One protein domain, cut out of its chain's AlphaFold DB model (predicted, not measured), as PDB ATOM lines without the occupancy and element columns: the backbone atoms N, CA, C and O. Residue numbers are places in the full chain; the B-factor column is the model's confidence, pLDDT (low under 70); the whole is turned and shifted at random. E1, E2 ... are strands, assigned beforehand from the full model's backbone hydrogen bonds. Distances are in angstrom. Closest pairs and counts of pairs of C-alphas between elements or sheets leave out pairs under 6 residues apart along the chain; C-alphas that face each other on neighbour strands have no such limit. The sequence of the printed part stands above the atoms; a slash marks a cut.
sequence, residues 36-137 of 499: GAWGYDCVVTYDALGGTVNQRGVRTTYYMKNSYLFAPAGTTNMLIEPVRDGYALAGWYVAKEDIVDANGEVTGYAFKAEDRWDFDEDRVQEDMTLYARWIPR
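AT A GLANCE: This is residues 36 to 137 of the 499 residues of an uncharacterized protein of Clostridiaceae bacterium (UniProt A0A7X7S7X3). With little regular structure, this is a four-stranded sheet curled like part of a barrel, with long loops, and a small hairpin, E4 and E5, towards one end of the long axis. The 102 printed residues hold six strands, E1 to E6, in 37 residues, and no named helix: all strand. The mixed sheet runs E2, E1, E6, E3. The whole is compact, radius of gyration of the C-alphas 14.3 A, spanning 47 by 26 by 23 A.

HOW THE PARTS SIT: E1, residues 42 to 47, and E2, residues 58 to 63, form an antiparallel hairpin; N 44 and O 61 are 2.9 A apart. E6, residues 128 to 136, is parallel to E1, N 130 to O 45 2.8 A, and antiparallel to E3, residues 87 to 93, N 90 to O 133 2.8 A. E4, residues 97 to 100, and E5, residues 106 to 110, form an antiparallel hairpin, N 97 to O 110 2.9 A.

IN THESE COORDINATES: E1 begins at C-alpha 42 (-49.386, 8.031, 16.774); E6, 26.3 A long, ends at C-alpha 136 (-36.208, 31.982, 33.987).

THE WHOLE: The printed part has no cut. Links E2 to E3 and E5 to E6 are long. Residues 74 to 78 are under pLDDT 70.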
ATOM      1  N   GLY A  36     -48.245  -0.098  17.302       72.38
ATOM      2  CA  GLY A  36     -49.250   0.105  16.254       72.38
ATOM      3  C   GLY A  36     -50.169  -1.108  16.082       72.38
ATOM      4  O   GLY A  36     -51.372  -0.977  15.881       72.38
ATOM      5  N   ALA A  37     -49.664  -2.326  16.322       75.31
ATOM      6  CA  ALA A  37     -50.500  -3.532  16.332       75.31
ATOM      7  C   ALA A  37     -51.558  -3.534  17.458       75.31
ATOM      8  O   ALA A  37     -52.465  -4.368  17.443       75.31
ATOM      9  N   TRP A  38     -51.445  -2.623  18.432       75.25
ATOM     10  CA  TRP A  38     -52.392  -2.412  19.531       75.25
ATOM     11  C   TRP A  38     -53.196  -1.107  19.384       75.25
ATOM     12  O   TRP A  38     -53.860  -0.698  20.335       75.25
ATOM     13  N   GLY A  39     -53.147  -0.455  18.214       78.81
ATOM     14  CA  GLY A  39     -53.868   0.789  17.916       78.81
ATOM     15  C   GLY A  39     -53.167   2.065  18.390       78.81
ATOM     16  O   GLY A  39     -53.744   3.148  18.299       78.81
ATOM     17  N   TYR A  40     -51.934   1.965  18.898       83.00
ATOM     18  CA  TYR A  40     -51.113   3.116  19.280       83.00
ATOM     19  C   TYR A  40     -50.286   3.602  18.086       83.00
ATOM     20  O   TYR A  40     -49.061   3.471  18.058       83.00
ATOM     21  N   ASP A  41     -50.990   4.119  17.084       87.56
ATOM     22  CA  ASP A  41     -50.428   4.457  15.775       87.56
ATOM     23  C   ASP A  41     -49.760   5.837  15.720       87.56
ATOM     24  O   ASP A  41     -49.089   6.140  14.739       87.56
ATOM     25  N   CYS A  42     -49.941   6.680  16.743       90.62
ATOM     26  CA  CYS A  42     -49.386   8.031  16.774       90.62
ATOM     27  C   CYS A  42     -48.166   8.112  17.692       90.62
ATOM     28  O   CYS A  42     -48.223   7.766  18.876       90.62
ATOM     29  N   VAL A  43     -47.068   8.631  17.156       93.12
ATOM     30  CA  VAL A  43     -45.818   8.880  17.867       93.12
ATOM     31  C   VAL A  43     -45.781  10.326  18.345       93.12
ATOM     32  O   VAL A  43     -45.756  11.260  17.547       93.12
ATOM     33  N   VAL A  44     -45.722  10.524  19.659       94.56
ATOM     34  CA  VAL A  44     -45.623  11.856  20.264       94.56
ATOM     35  C   VAL A  44     -44.249  12.035  20.882       94.56
ATOM     36  O   VAL A  44     -43.813  11.248  21.726       94.56
ATOM     37  N   THR A  45     -43.552  13.076  20.438       95.31
ATOM     38  CA  THR A  45     -42.203  13.413  20.889       95.31
ATOM     39  C   THR A  45     -42.240  14.641  21.787       95.31
ATOM     40  O   THR A  45     -42.612  15.717  21.352       95.31
ATOM     41  N   TYR A  46     -41.825  14.491  23.037       95.06
ATOM     42  CA  TYR A  46     -41.615  15.575  23.988       95.06
ATOM     43  C   TYR A  46     -40.154  16.020  23.905       95.06
ATOM     44  O   TYR A  46     -39.260  15.312  24.382       95.06
ATOM     45  N   ASP A  47     -39.911  17.171  23.293       96.88
ATOM     46  CA  ASP A  47     -38.613  17.836  23.260       96.88
ATOM     47  C   ASP A  47     -38.536  18.873  24.387       96.88
ATOM     48  O   ASP A  47     -39.242  19.882  24.402       96.88
ATOM     49  N   ALA A  48     -37.676  18.606  25.365       96.19
ATOM     50  CA  ALA A  48     -37.518  19.438  26.542       96.19
ATOM     51  C   ALA A  48     -36.658  20.687  26.296       96.19
ATOM     52  O   ALA A  48     -36.475  21.446  27.241       96.19
ATOM     53  N   LEU A  49     -36.095  20.902  25.098       95.75
ATOM     54  CA  LEU A  49     -35.374  22.126  24.705       95.75
ATOM     55  C   LEU A  49     -34.418  22.682  25.780       95.75
ATOM     56  O   LEU A  49     -34.585  23.783  26.311       95.75
ATOM     57  N   GLY A  50     -33.403  21.888  26.121       91.75
ATOM     58  CA  GLY A  50     -32.395  22.226  27.135       91.75
ATOM     59  C   GLY A  50     -32.765  21.818  28.567       91.75
ATOM     60  O   GLY A  50     -31.895  21.807  29.432       91.75
ATOM     61  N   GLY A  51     -34.021  21.440  28.816       94.81
ATOM     62  CA  GLY A  51     -34.438  20.718  30.017       94.81
ATOM     63  C   GLY A  51     -34.332  19.198  29.863       94.81
ATOM     64  O   GLY A  51     -33.753  18.679  28.906       94.81
ATOM     65  N   THR A  52     -34.927  18.463  30.805       94.00
ATOM     66  CA  THR A  52     -35.062  17.003  30.714       94.00
ATOM     67  C   THR A  52     -36.435  16.512  31.172       94.00
ATOM     68  O   THR A  52     -36.947  16.975  32.184       94.00
ATOM     69  N   VAL A  53     -36.989  15.519  30.472       89.94
ATOM     70  CA  VAL A  53     -38.141  14.699  30.886       89.94
ATOM     71  C   VAL A  53     -37.621  13.300  31.207       89.94
ATOM     72  O   VAL A  53     -37.007  12.650  30.356       89.94
ATOM     73  N   ASN A  54     -37.831  12.811  32.431       87.00
ATOM     74  CA  ASN A  54     -37.268  11.537  32.907       87.00
ATOM     75  C   ASN A  54     -35.752  11.417  32.612       87.00
ATOM     76  O   ASN A  54     -35.296  10.384  32.117       87.00
ATOM     77  N   GLN A  55     -34.984  12.480  32.881       88.56
ATOM     78  CA  GLN A  55     -33.531  12.560  32.645       88.56
ATOM     79  C   GLN A  55     -33.099  12.518  31.162       88.56
ATOM     80  O   GLN A  55     -31.927  12.290  30.869       88.56
ATOM     81  N   ARG A  56     -34.016  12.733  30.207       90.31
ATOM     82  CA  ARG A  56     -33.713  12.796  28.766       90.31
ATOM     83  C   ARG A  56     -34.134  14.139  28.184       90.31
ATOM     84  O   ARG A  56     -35.207  14.623  28.515       90.31
ATOM     85  N   GLY A  57     -33.324  14.708  27.292       93.25
ATOM     86  CA  GLY A  57     -33.687  15.938  26.572       93.25
ATOM     87  C   GLY A  57     -34.847  15.740  25.593       93.25
ATOM     88  O   GLY A  57     -35.649  16.641  25.410       93.25
ATOM     89  N   VAL A  58     -34.980  14.539  25.023       94.19
ATOM     90  CA  VAL A  58     -36.097  14.165  24.147       94.19
ATOM     91  C   VAL A  58     -36.669  12.829  24.603       94.19
ATOM     92  O   VAL A  58     -35.923  11.894  24.928       94.19
ATOM     93  N   ARG A  59     -37.998  12.724  24.626       90.31
ATOM     94  CA  ARG A  59     -38.713  11.501  24.987       90.31
ATOM     95  C   ARG A  59     -39.863  11.241  24.026       90.31
ATOM     96  O   ARG A  59     -40.675  12.119  23.789       90.31
ATOM     97  N   THR A  60     -39.977  10.006  23.560       90.50
ATOM     98  CA  THR A  60     -41.051   9.582  22.660       90.50
ATOM     99  C   THR A  60     -41.982   8.600  23.359       90.50
ATOM    100  O   THR A  60     -41.521   7.721  24.094       90.50
ATOM    101  N   THR A  61     -43.282   8.742  23.124       88.25
ATOM    102  CA  THR A  61     -44.334   7.828  23.581       88.25
ATOM    103  C   THR A  61     -45.352   7.585  22.464       88.25
ATOM    104  O   THR A  61     -45.395   8.322  21.482       88.25
ATOM    105  N   TYR A  62     -46.141   6.519  22.597       88.94
ATOM    106  CA  TYR A  62     -47.113   6.090  21.592       88.94
ATOM    107  C   TYR A  62     -48.530   6.290  22.130       88.94
ATOM    108  O   TYR A  62     -48.800   5.938  23.281       88.94
ATOM    109  N   TYR A  63     -49.416   6.834  21.302       88.50
ATOM    110  CA  TYR A  63     -50.807   7.148  21.631       88.50
ATOM    111  C   TYR A  63     -51.750   6.650  20.538       88.50
ATOM    112  O   TYR A  63     -51.356   6.475  19.386       88.50
ATOM    113  N   MET A  64     -53.011   6.425  20.908       88.44
ATOM    114  CA  MET A  64     -54.063   6.156  19.932       88.44
ATOM    115  C   MET A  64     -54.474   7.460  19.249       88.44
ATOM    116  O   MET A  64     -54.492   8.524  19.879       88.44
ATOM    117  N   LYS A  65     -54.868   7.386  17.979       89.25
ATOM    118  CA  LYS A  65     -55.505   8.524  17.316       89.25
ATOM    119  C   LYS A  65     -56.787   8.917  18.059       89.25
ATOM    120  O   LYS A  65     -57.529   8.060  18.527       89.25
ATOM    121  N   ASN A  66     -57.042  10.217  18.140       88.19
ATOM    122  CA  ASN A  66     -58.137  10.846  18.871       88.19
ATOM    123  C   ASN A  66     -58.097  10.652  20.402       88.19
ATOM    124  O   ASN A  66     -59.114  10.825  21.072       88.19
ATOM    125  N   SER A  67     -56.939  10.298  20.971       88.38
ATOM    126  CA  SER A  67     -56.765  10.191  22.426       88.38
ATOM    127  C   SER A  67     -56.222  11.477  23.054       88.38
ATOM    128  O   SER A  67     -55.586  12.294  22.385       88.38
ATOM    129  N   TYR A  68     -56.483  11.639  24.351       88.69
ATOM    130  CA  TYR A  68     -55.855  12.655  25.192       88.69
ATOM    131  C   TYR A  68     -54.388  12.329  25.470       88.69
ATOM    132  O   TYR A  68     -54.009  11.163  25.626       88.69
ATOM    133  N   LEU A  69     -53.581  13.376  25.632       88.38
ATOM    134  CA  LEU A  69     -52.222  13.243  26.138       88.38
ATOM    135  C   LEU A  69     -52.180  13.328  27.657       88.38
ATOM    136  O   LEU A  69     -52.823  14.164  28.282       88.38
ATOM    137  N   PHE A  70     -51.321  12.508  28.258       81.38
ATOM    138  CA  PHE A  70     -50.938  12.716  29.646       81.38
ATOM    139  C   PHE A  70     -49.952  13.879  29.716       81.38
ATOM    140  O   PHE A  70     -48.868  13.808  29.127       81.38
ATOM    141  N   ALA A  71     -50.316  14.923  30.460       85.88
ATOM    142  CA  ALA A  71     -49.371  15.963  30.837       85.88
ATOM    143  C   ALA A  71     -48.168  15.318  31.551       85.88
ATOM    144  O   ALA A  71     -48.365  14.447  32.409       85.88
ATOM    145  N   PRO A  72     -46.923  15.711  31.228       84.19
ATOM    146  CA  PRO A  72     -45.757  15.291  31.991       84.19
ATOM    147  C   PRO A  72     -45.834  15.901  33.395       84.19
ATOM    148  O   PRO A  72     -45.404  17.021  33.614       84.19
ATOM    149  N   ALA A  73     -46.479  15.193  34.319       80.81
ATOM    150  CA  ALA A  73     -46.744  15.624  35.696       80.81
ATOM    151  C   ALA A  73     -46.828  14.424  36.668       80.81
ATOM    152  O   ALA A  73     -47.279  14.545  37.804       80.81
ATOM    153  N   GLY A  74     -46.448  13.228  36.205       69.31
ATOM    154  CA  GLY A  74     -46.534  11.982  36.963       69.31
ATOM    155  C   GLY A  74     -45.337  11.722  37.885       69.31
ATOM    156  O   GLY A  74     -44.415  12.521  38.018       69.31
ATOM    157  N   THR A  75     -45.334  10.542  38.513       64.69
ATOM    158  CA  THR A  75     -44.223  10.054  39.357       64.69
ATOM    159  C   THR A  75     -43.115   9.399  38.522       64.69
ATOM    160  O   THR A  75     -43.319   9.117  37.347       64.69
ATOM    161  N   THR A  76     -41.951   9.098  39.119       56.94
ATOM    162  CA  THR A  76     -40.691   8.646  38.473       56.94
ATOM    163  C   THR A  76     -40.817   7.575  37.370       56.94
ATOM    164  O   THR A  76     -39.985   7.532  36.464       56.94
ATOM    165  N   ASN A  77     -41.849   6.725  37.411       58.50
ATOM    166  CA  ASN A  77     -42.079   5.660  36.424       58.50
ATOM    167  C   ASN A  77     -43.023   6.055  35.263       58.50
ATOM    168  O   ASN A  77     -43.144   5.301  34.299       58.50
ATOM    169  N   MET A  78     -43.658   7.228  35.322       69.06
ATOM    170  CA  MET A  78     -44.484   7.844  34.273       69.06
ATOM    171  C   MET A  78     -43.752   9.039  33.637       69.06
ATOM    172  O   MET A  78     -42.617   9.332  34.008       69.06
ATOM    173  N   LEU A  79     -44.360   9.704  32.645       80.31
ATOM    174  CA  LEU A  79     -43.912  11.026  32.184       80.31
ATOM    175  C   LEU A  79     -43.916  11.988  33.385       80.31
ATOM    176  O   LEU A  79     -44.990  12.333  33.876       80.31
ATOM    177  N   ILE A  80     -42.733  12.358  33.882       85.19
ATOM    178  CA  ILE A  80     -42.594  13.315  34.991       85.19
ATOM    179  C   ILE A  80     -42.561  14.742  34.464       85.19
ATOM    180  O   ILE A  80     -42.231  14.963  33.296       85.19
ATOM    181  N   GLU A  81     -42.845  15.691  35.348       88.25
ATOM    182  CA  GLU A  81     -42.654  17.107  35.056       88.25
ATOM    183  C   GLU A  81     -41.217  17.375  34.601       88.25
ATOM    184  O   GLU A  81     -40.267  16.916  35.251       88.25
ATOM    185  N   PRO A  82     -41.029  18.044  33.449       92.25
ATOM    186  CA  PRO A  82     -39.698  18.338  32.977       92.25
ATOM    187  C   PRO A  82     -38.997  19.282  33.949       92.25
ATOM    188  O   PRO A  82     -39.613  20.140  34.578       92.25
ATOM    189  N   VAL A  83     -37.673  19.181  34.006       93.50
ATOM    190  CA  VAL A  83     -36.844  20.068  34.824       93.50
ATOM    191  C   VAL A  83     -35.756  20.719  33.989       93.50
ATOM    192  O   VAL A  83     -35.119  20.070  33.153       93.50
ATOM    193  N   ARG A  84     -35.518  22.001  34.253       94.06
ATOM    194  CA  ARG A  84     -34.382  22.773  33.756       94.06
ATOM    195  C   ARG A  84     -33.924  23.696  34.882       94.06
ATOM    196  O   ARG A  84     -34.716  24.481  35.392       94.06
ATOM    197  N   ASP A  85     -32.673  23.553  35.305       90.12
ATOM    198  CA  ASP A  85     -32.159  24.283  36.466       90.12
ATOM    199  C   ASP A  85     -32.217  25.801  36.245       90.12
ATOM    200  O   ASP A  85     -31.797  26.279  35.195       90.12
ATOM    201  N   GLY A  86     -32.784  26.539  37.204       88.06
ATOM    202  CA  GLY A  86     -33.030  27.984  37.096       88.06
ATOM    203  C   GLY A  86     -34.234  28.408  36.238       88.06
ATOM    204  O   GLY A  86     -34.469  29.604  36.098       88.06
ATOM    205  N   TYR A  87     -35.022  27.477  35.686       91.69
ATOM    206  CA  TYR A  87     -36.188  27.790  34.844       91.69
ATOM    207  C   TYR A  87     -37.465  27.102  35.344       91.69
ATOM    208  O   TYR A  87     -37.434  26.041  35.969       91.69
ATOM    209  N   ALA A  88     -38.607  27.717  35.052       92.44
ATOM    210  CA  ALA A  88     -39.940  27.162  35.221       92.44
ATOM    211  C   ALA A  88     -40.553  26.850  33.847       92.44
ATOM    212  O   ALA A  88     -40.287  27.540  32.858       92.44
ATOM    213  N   LEU A  89     -41.340  25.777  33.775       95.25
ATOM    214  CA  LEU A  89     -42.023  25.376  32.550       95.25
ATOM    215  C   LEU A  89     -43.250  26.273  32.343       95.25
ATOM    216  O   LEU A  89     -44.164  26.258  33.159       95.25
ATOM    217  N   ALA A  90     -43.294  27.010  31.234       95.62
ATOM    218  CA  ALA A  90     -44.464  27.808  30.867       95.62
ATOM    219  C   ALA A  90     -45.538  27.001  30.122       95.62
ATOM    220  O   ALA A  90     -46.715  27.367  30.113       95.62
ATOM    221  N   GLY A  91     -45.148  25.912  29.464       95.81
ATOM    222  CA  GLY A  91     -46.065  25.052  28.729       95.81
ATOM    223  C   GLY A  91     -45.373  24.231  27.652       95.81
ATOM    224  O   GLY A  91     -44.148  24.259  27.507       95.81
ATOM    225  N   TRP A  92     -46.193  23.509  26.897       97.31
ATOM    226  CA  TRP A  92     -45.791  22.713  25.744       97.31
ATOM    227  C   TRP A  92     -46.422  23.299  24.490       97.31
ATOM    228  O   TRP A  92     -47.573  23.716  24.539       97.31
ATOM    229  N   TYR A  93     -45.679  23.332  23.387       98.12
ATOM    230  CA  TYR A  93     -46.124  23.940  22.134       98.12
ATOM    231  C   TYR A  93     -45.879  22.995  20.957       98.12
ATOM    232  O   TYR A  93     -44.880  22.280  20.947       98.12
ATOM    233  N   VAL A  94     -46.759  22.988  19.957       97.94
ATOM    234  CA  VAL A  94     -46.627  22.135  18.760       97.94
ATOM    235  C   VAL A  94     -45.634  22.687  17.735       97.94
ATOM    236  O   VAL A  94     -45.153  21.957  16.869       97.94
ATOM    237  N   ALA A  95     -45.286  23.969  17.849       98.00
ATOM    238  CA  ALA A  95     -44.309  24.630  16.999       98.00
ATOM    239  C   ALA A  95     -43.424  25.597  17.798       98.00
ATOM    240  O   ALA A  95     -43.734  25.992  18.921       98.00
ATOM    241  N   LYS A  96     -42.285  25.947  17.197       97.12
ATOM    242  CA  LYS A  96     -41.324  26.928  17.701       97.12
ATOM    243  C   LYS A  96     -40.606  27.597  16.536       97.12
ATOM    244  O   LYS A  96     -40.432  26.984  15.480       97.12
ATOM    245  N   GLU A  97     -40.101  28.801  16.762       97.50
ATOM    246  CA  GLU A  97     -39.184  29.488  15.853       97.50
ATOM    247  C   GLU A  97     -37.805  29.620  16.516       97.50
ATOM    248  O   GLU A  97     -37.699  30.023  17.674       97.50
ATOM    249  N   ASP A  98     -36.740  29.251  15.799       96.69
ATOM    250  CA  ASP A  98     -35.372  29.331  16.321       96.69
ATOM    251  C   ASP A  98     -34.877  30.780  16.325       96.69
ATOM    252  O   ASP A  98     -34.866  31.455  15.293       96.69
ATOM    253  N   ILE A  99     -34.411  31.242  17.485       95.19
ATOM    254  CA  ILE A  99     -33.724  32.525  17.631       95.19
ATOM    255  C   ILE A  99     -32.234  32.257  17.469       95.19
ATOM    256  O   ILE A  99     -31.653  31.500  18.245       95.19
ATOM    257  N   VAL A 100     -31.607  32.881  16.473       95.88
ATOM    258  CA  VAL A 100     -30.189  32.675  16.154       95.88
ATOM    259  C   VAL A 100     -29.356  33.927  16.405       95.88
ATOM    260  O   VAL A 100     -29.832  35.049  16.225       95.88
ATOM    261  N   ASP A 101     -28.106  33.738  16.821       94.50
ATOM    262  CA  ASP A 101     -27.130  34.820  16.926       94.50
ATOM    263  C   ASP A 101     -26.604  35.265  15.545       94.50
ATOM    264  O   ASP A 101     -26.991  34.754  14.490       94.50
ATOM    265  N   ALA A 102     -25.668  36.219  15.540       93.81
ATOM    266  CA  ALA A 102     -25.037  36.716  14.315       93.81
ATOM    267  C   ALA A 102     -24.254  35.643  13.525       93.81
ATOM    268  O   ALA A 102     -23.938  35.867  12.355       93.81
ATOM    269  N   ASN A 103     -23.936  34.502  14.143       93.25
ATOM    270  CA  ASN A 103     -23.213  33.384  13.541       93.25
ATOM    271  C   ASN A 103     -24.150  32.253  13.079       93.25
ATOM    272  O   ASN A 103     -23.682  31.293  12.465       93.25
ATOM    273  N   GLY A 104     -25.458  32.370  13.334       91.44
ATOM    274  CA  GLY A 104     -26.452  31.346  13.019       91.44
ATOM    275  C   GLY A 104     -26.588  30.256  14.087       91.44
ATOM    276  O   GLY A 104     -27.206  29.229  13.811       91.44
ATOM    277  N   GLU A 105     -26.019  30.443  15.282       93.62
ATOM    278  CA  GLU A 105     -26.173  29.519  16.407       93.62
ATOM    279  C   GLU A 105     -27.477  29.803  17.158       93.62
ATOM    280  O   GLU A 105     -27.800  30.955  17.448       93.62
ATOM    281  N   VAL A 106     -28.240  28.754  17.475       92.69
ATOM    282  CA  VAL A 106     -29.511  28.883  18.200       92.69
ATOM    283  C   VAL A 106     -29.240  29.323  19.639       92.69
ATOM    284  O   VAL A 106     -28.609  28.606  20.412       92.69
ATOM    285  N   THR A 107     -29.752  30.495  20.007       92.56
ATOM    286  CA  THR A 107     -29.627  31.102  21.344       92.56
ATOM    287  C   THR A 107     -30.931  31.081  22.135       92.56
ATOM    288  O   THR A 107     -30.922  31.303  23.345       92.56
ATOM    289  N   GLY A 108     -32.052  30.773  21.483       92.88
ATOM    290  CA  GLY A 108     -33.353  30.678  22.128       92.88
ATOM    291  C   GLY A 108     -34.445  30.219  21.174       92.88
ATOM    292  O   GLY A 108     -34.183  29.884  20.019       92.88
ATOM    293  N   TYR A 109     -35.678  30.226  21.670       95.69
ATOM    294  CA  TYR A 109     -36.859  29.800  20.927       95.69
ATOM    295  C   TYR A 109     -38.000  30.784  21.167       95.69
ATOM    296  O   TYR A 109     -38.230  31.189  22.307       95.69
ATOM    297  N   ALA A 110     -38.708  31.149  20.103       95.69
ATOM    298  CA  ALA A 110     -39.953  31.901  20.170       95.69
ATOM    299  C   ALA A 110     -41.149  30.959  19.967       95.69
ATOM    300  O   ALA A 110     -41.063  29.976  19.228       95.69
ATOM    301  N   PHE A 111     -42.260  31.278  20.627       96.88
ATOM    302  CA  PHE A 111     -43.494  30.495  20.627       96.88
ATOM    303  C   PHE A 111     -44.681  31.419  20.374       96.88
ATOM    304  O   PHE A 111     -44.631  32.597  20.739       96.88
ATOM    305  N   LYS A 112     -45.738  30.886  19.761       96.69
ATOM    306  CA  LYS A 112     -46.991  31.607  19.524       96.69
ATOM    307  C   LYS A 112     -48.089  31.041  20.408       96.69
ATOM    308  O   LYS A 112     -48.064  29.855  20.731       96.69
ATOM    309  N   ALA A 113     -49.033  31.895  20.791       96.31
ATOM    310  CA  ALA A 113     -50.131  31.529  21.679       96.31
ATOM    311  C   ALA A 113     -50.939  30.359  21.096       96.31
ATOM    312  O   ALA A 113     -51.172  29.370  21.779       96.31
ATOM    313  N   GLU A 114     -51.255  30.435  19.800       96.00
ATOM    314  CA  GLU A 114     -52.037  29.439  19.063       96.00
ATOM    315  C   GLU A 114     -51.360  28.065  18.933       96.00
ATOM    316  O   GLU A 114     -52.029  27.078  18.636       96.00
ATOM    317  N   ASP A 115     -50.045  27.985  19.157       97.38
ATOM    318  CA  ASP A 115     -49.292  26.731  19.111       97.38
ATOM    319  C   ASP A 115     -49.242  26.036  20.482       97.38
ATOM    320  O   ASP A 115     -48.661  24.954  20.598       97.38
ATOM    321  N   ARG A 116     -49.789  26.640  21.547       97.44
ATOM    322  CA  ARG A 116     -49.800  26.044  22.889       97.44
ATOM    323  C   ARG A 116     -50.640  24.773  22.869       97.44
ATOM    324  O   ARG A 116     -51.788  24.807  22.459       97.44
ATOM    325  N   TRP A 117     -50.100  23.664  23.360       97.12
ATOM    326  CA  TRP A 117     -50.840  22.415  23.522       97.12
ATOM    327  C   TRP A 117     -51.645  22.417  24.820       97.12
ATOM    328  O   TRP A 117     -51.108  22.701  25.896       97.12
ATOM    329  N   ASP A 118     -52.905  22.014  24.729       94.81
ATOM    330  CA  ASP A 118     -53.800  21.840  25.859       94.81
ATOM    331  C   ASP A 118     -54.040  20.361  26.157       94.81
ATOM    332  O   ASP A 118     -54.699  19.633  25.421       94.81
ATOM    333  N   PHE A 119     -53.519  19.908  27.293       92.12
ATOM    334  CA  PHE A 119     -53.663  18.522  27.728       92.12
ATOM    335  C   PHE A 119     -55.088  18.145  28.155       92.12
ATOM    336  O   PHE A 119     -55.373  16.952  28.253       92.12
ATOM    337  N   ASP A 120     -55.956  19.122  28.417       89.88
ATOM    338  CA  ASP A 120     -57.324  18.895  28.879       89.88
ATOM    339  C   ASP A 120     -58.350  18.857  27.740       89.88
ATOM    340  O   ASP A 120     -59.418  18.271  27.915       89.88
ATOM    341  N   GLU A 121     -58.034  19.443  26.579       89.50
ATOM    342  CA  GLU A 121     -58.958  19.544  25.441       89.50
ATOM    343  C   GLU A 121     -58.380  19.019  24.118       89.50
ATOM    344  O   GLU A 121     -59.133  18.465  23.314       89.50
ATOM    345  N   ASP A 122     -57.069  19.098  23.878       93.31
ATOM    346  CA  ASP A 122     -56.507  18.705  22.584       93.31
ATOM    347  C   ASP A 122     -56.398  17.172  22.448       93.31
ATOM    348  O   ASP A 122     -56.208  16.414  23.409       93.31
ATOM    349  N   ARG A 123     -56.537  16.687  21.207       91.75
ATOM    350  CA  ARG A 123     -56.484  15.258  20.854       91.75
ATOM    351  C   ARG A 123     -55.384  14.982  19.847       91.75
ATOM    352  O   ARG A 123     -55.235  15.708  18.866       91.75
ATOM    353  N   VAL A 124     -54.678  13.868  20.020       92.19
ATOM    354  CA  VAL A 124     -53.653  13.425  19.064       92.19
ATOM    355  C   VAL A 124     -54.306  13.017  17.744       92.19
ATOM    356  O   VAL A 124     -55.165  12.140  17.733       92.19
ATOM    357  N   GLN A 125     -53.893  13.604  16.621       93.56
ATOM    358  CA  GLN A 125     -54.438  13.259  15.295       93.56
ATOM    359  C   GLN A 125     -53.466  12.462  14.416       93.56
ATOM    360  O   GLN A 125     -53.910  11.678  13.567       93.56
ATOM    361  N   GLU A 126     -52.168  12.657  14.632       94.62
ATOM    362  CA  GLU A 126     -51.050  12.046  13.914       94.62
ATOM    363  C   GLU A 126     -49.752  12.199  14.727       94.62
ATOM    364  O   GLU A 126     -49.777  12.698  15.857       94.62
ATOM    365  N   ASP A 127     -48.628  11.755  14.159       96.44
ATOM    366  CA  ASP A 127     -47.301  11.948  14.743       96.44
ATOM    367  C   ASP A 127     -47.016  13.439  14.959       96.44
ATOM    368  O   ASP A 127     -47.157  14.253  14.046       96.44
ATOM    369  N   MET A 128     -46.580  13.804  16.163       96.94
ATOM    370  CA  MET A 128     -46.353  15.203  16.526       96.94
ATOM    371  C   MET A 128     -45.188  15.371  17.497       96.94
ATOM    372  O   MET A 128     -44.740  14.430  18.158       96.94
ATOM    373  N   THR A 129     -44.692  16.603  17.584       97.56
ATOM    374  CA  THR A 129     -43.672  16.997  18.556       97.56
ATOM    375  C   THR A 129     -44.206  18.129  19.417       97.56
ATOM    376  O   THR A 129     -44.747  19.097  18.896       97.56
ATOM    377  N   LEU A 130     -44.040  17.996  20.729       98.06
ATOM    378  CA  LEU A 130     -44.297  19.023  21.720       98.06
ATOM    379  C   LEU A 130     -42.965  19.577  22.221       98.06
ATOM    380  O   LEU A 130     -42.087  18.824  22.639       98.06
ATOM    381  N   TYR A 131     -42.848  20.894  22.221       98.25
ATOM    382  CA  TYR A 131     -41.666  21.649  22.604       98.25
ATOM    383  C   TYR A 131     -41.899  22.355  23.940       98.25
ATOM    384  O   TYR A 131     -42.869  23.099  24.090       98.25
ATOM    385  N   ALA A 132     -41.018  22.139  24.914       97.81
ATOM    386  CA  ALA A 132     -41.104  22.801  26.212       97.81
ATOM    387  C   ALA A 132     -40.669  24.275  26.123       97.81
ATOM    388  O   ALA A 132     -39.547  24.574  25.706       97.81
ATOM    389  N   ARG A 133     -41.519  25.196  26.589       97.25
ATOM    390  CA  ARG A 133     -41.159  26.610  26.776       97.25
ATOM    391  C   ARG A 133     -40.692  26.845  28.209       97.25
ATOM    392  O   ARG A 133     -41.418  26.548  29.157       97.25
ATOM    393  N   TRP A 134     -39.499  27.411  28.360       96.00
ATOM    394  CA  TRP A 134     -38.865  27.675  29.653       96.00
ATOM    395  C   TRP A 134     -38.753  29.164  29.923       96.00
ATOM    396  O   TRP A 134     -38.220  29.890  29.087       96.00
ATOM    397  N   ILE A 135     -39.166  29.581  31.115       93.44
ATOM    398  CA  ILE A 135     -39.057  30.962  31.588       93.44
ATOM    399  C   ILE A 135     -38.104  30.978  32.787       93.44
ATOM    400  O   ILE A 135     -38.240  30.111  33.658       93.44
ATOM    401  N   PRO A 136     -37.093  31.868  32.831       91.06
ATOM    402  CA  PRO A 136     -36.208  31.982  33.987       91.06
ATOM    403  C   PRO A 136     -37.015  32.159  35.270       91.06
ATOM    404  O   PRO A 136     -37.975  32.923  35.295       91.06
ATOM    405  N   ARG A 137     -36.643  31.458  36.340       90.06
ATOM    406  CA  ARG A 137     -37.281  31.675  37.638       90.06
ATOM    407  C   ARG A 137     -36.850  33.024  38.198       90.06
ATOM    408  O   ARG A 137     -35.656  33.334  38.228       90.06
TER     409      ARG A 137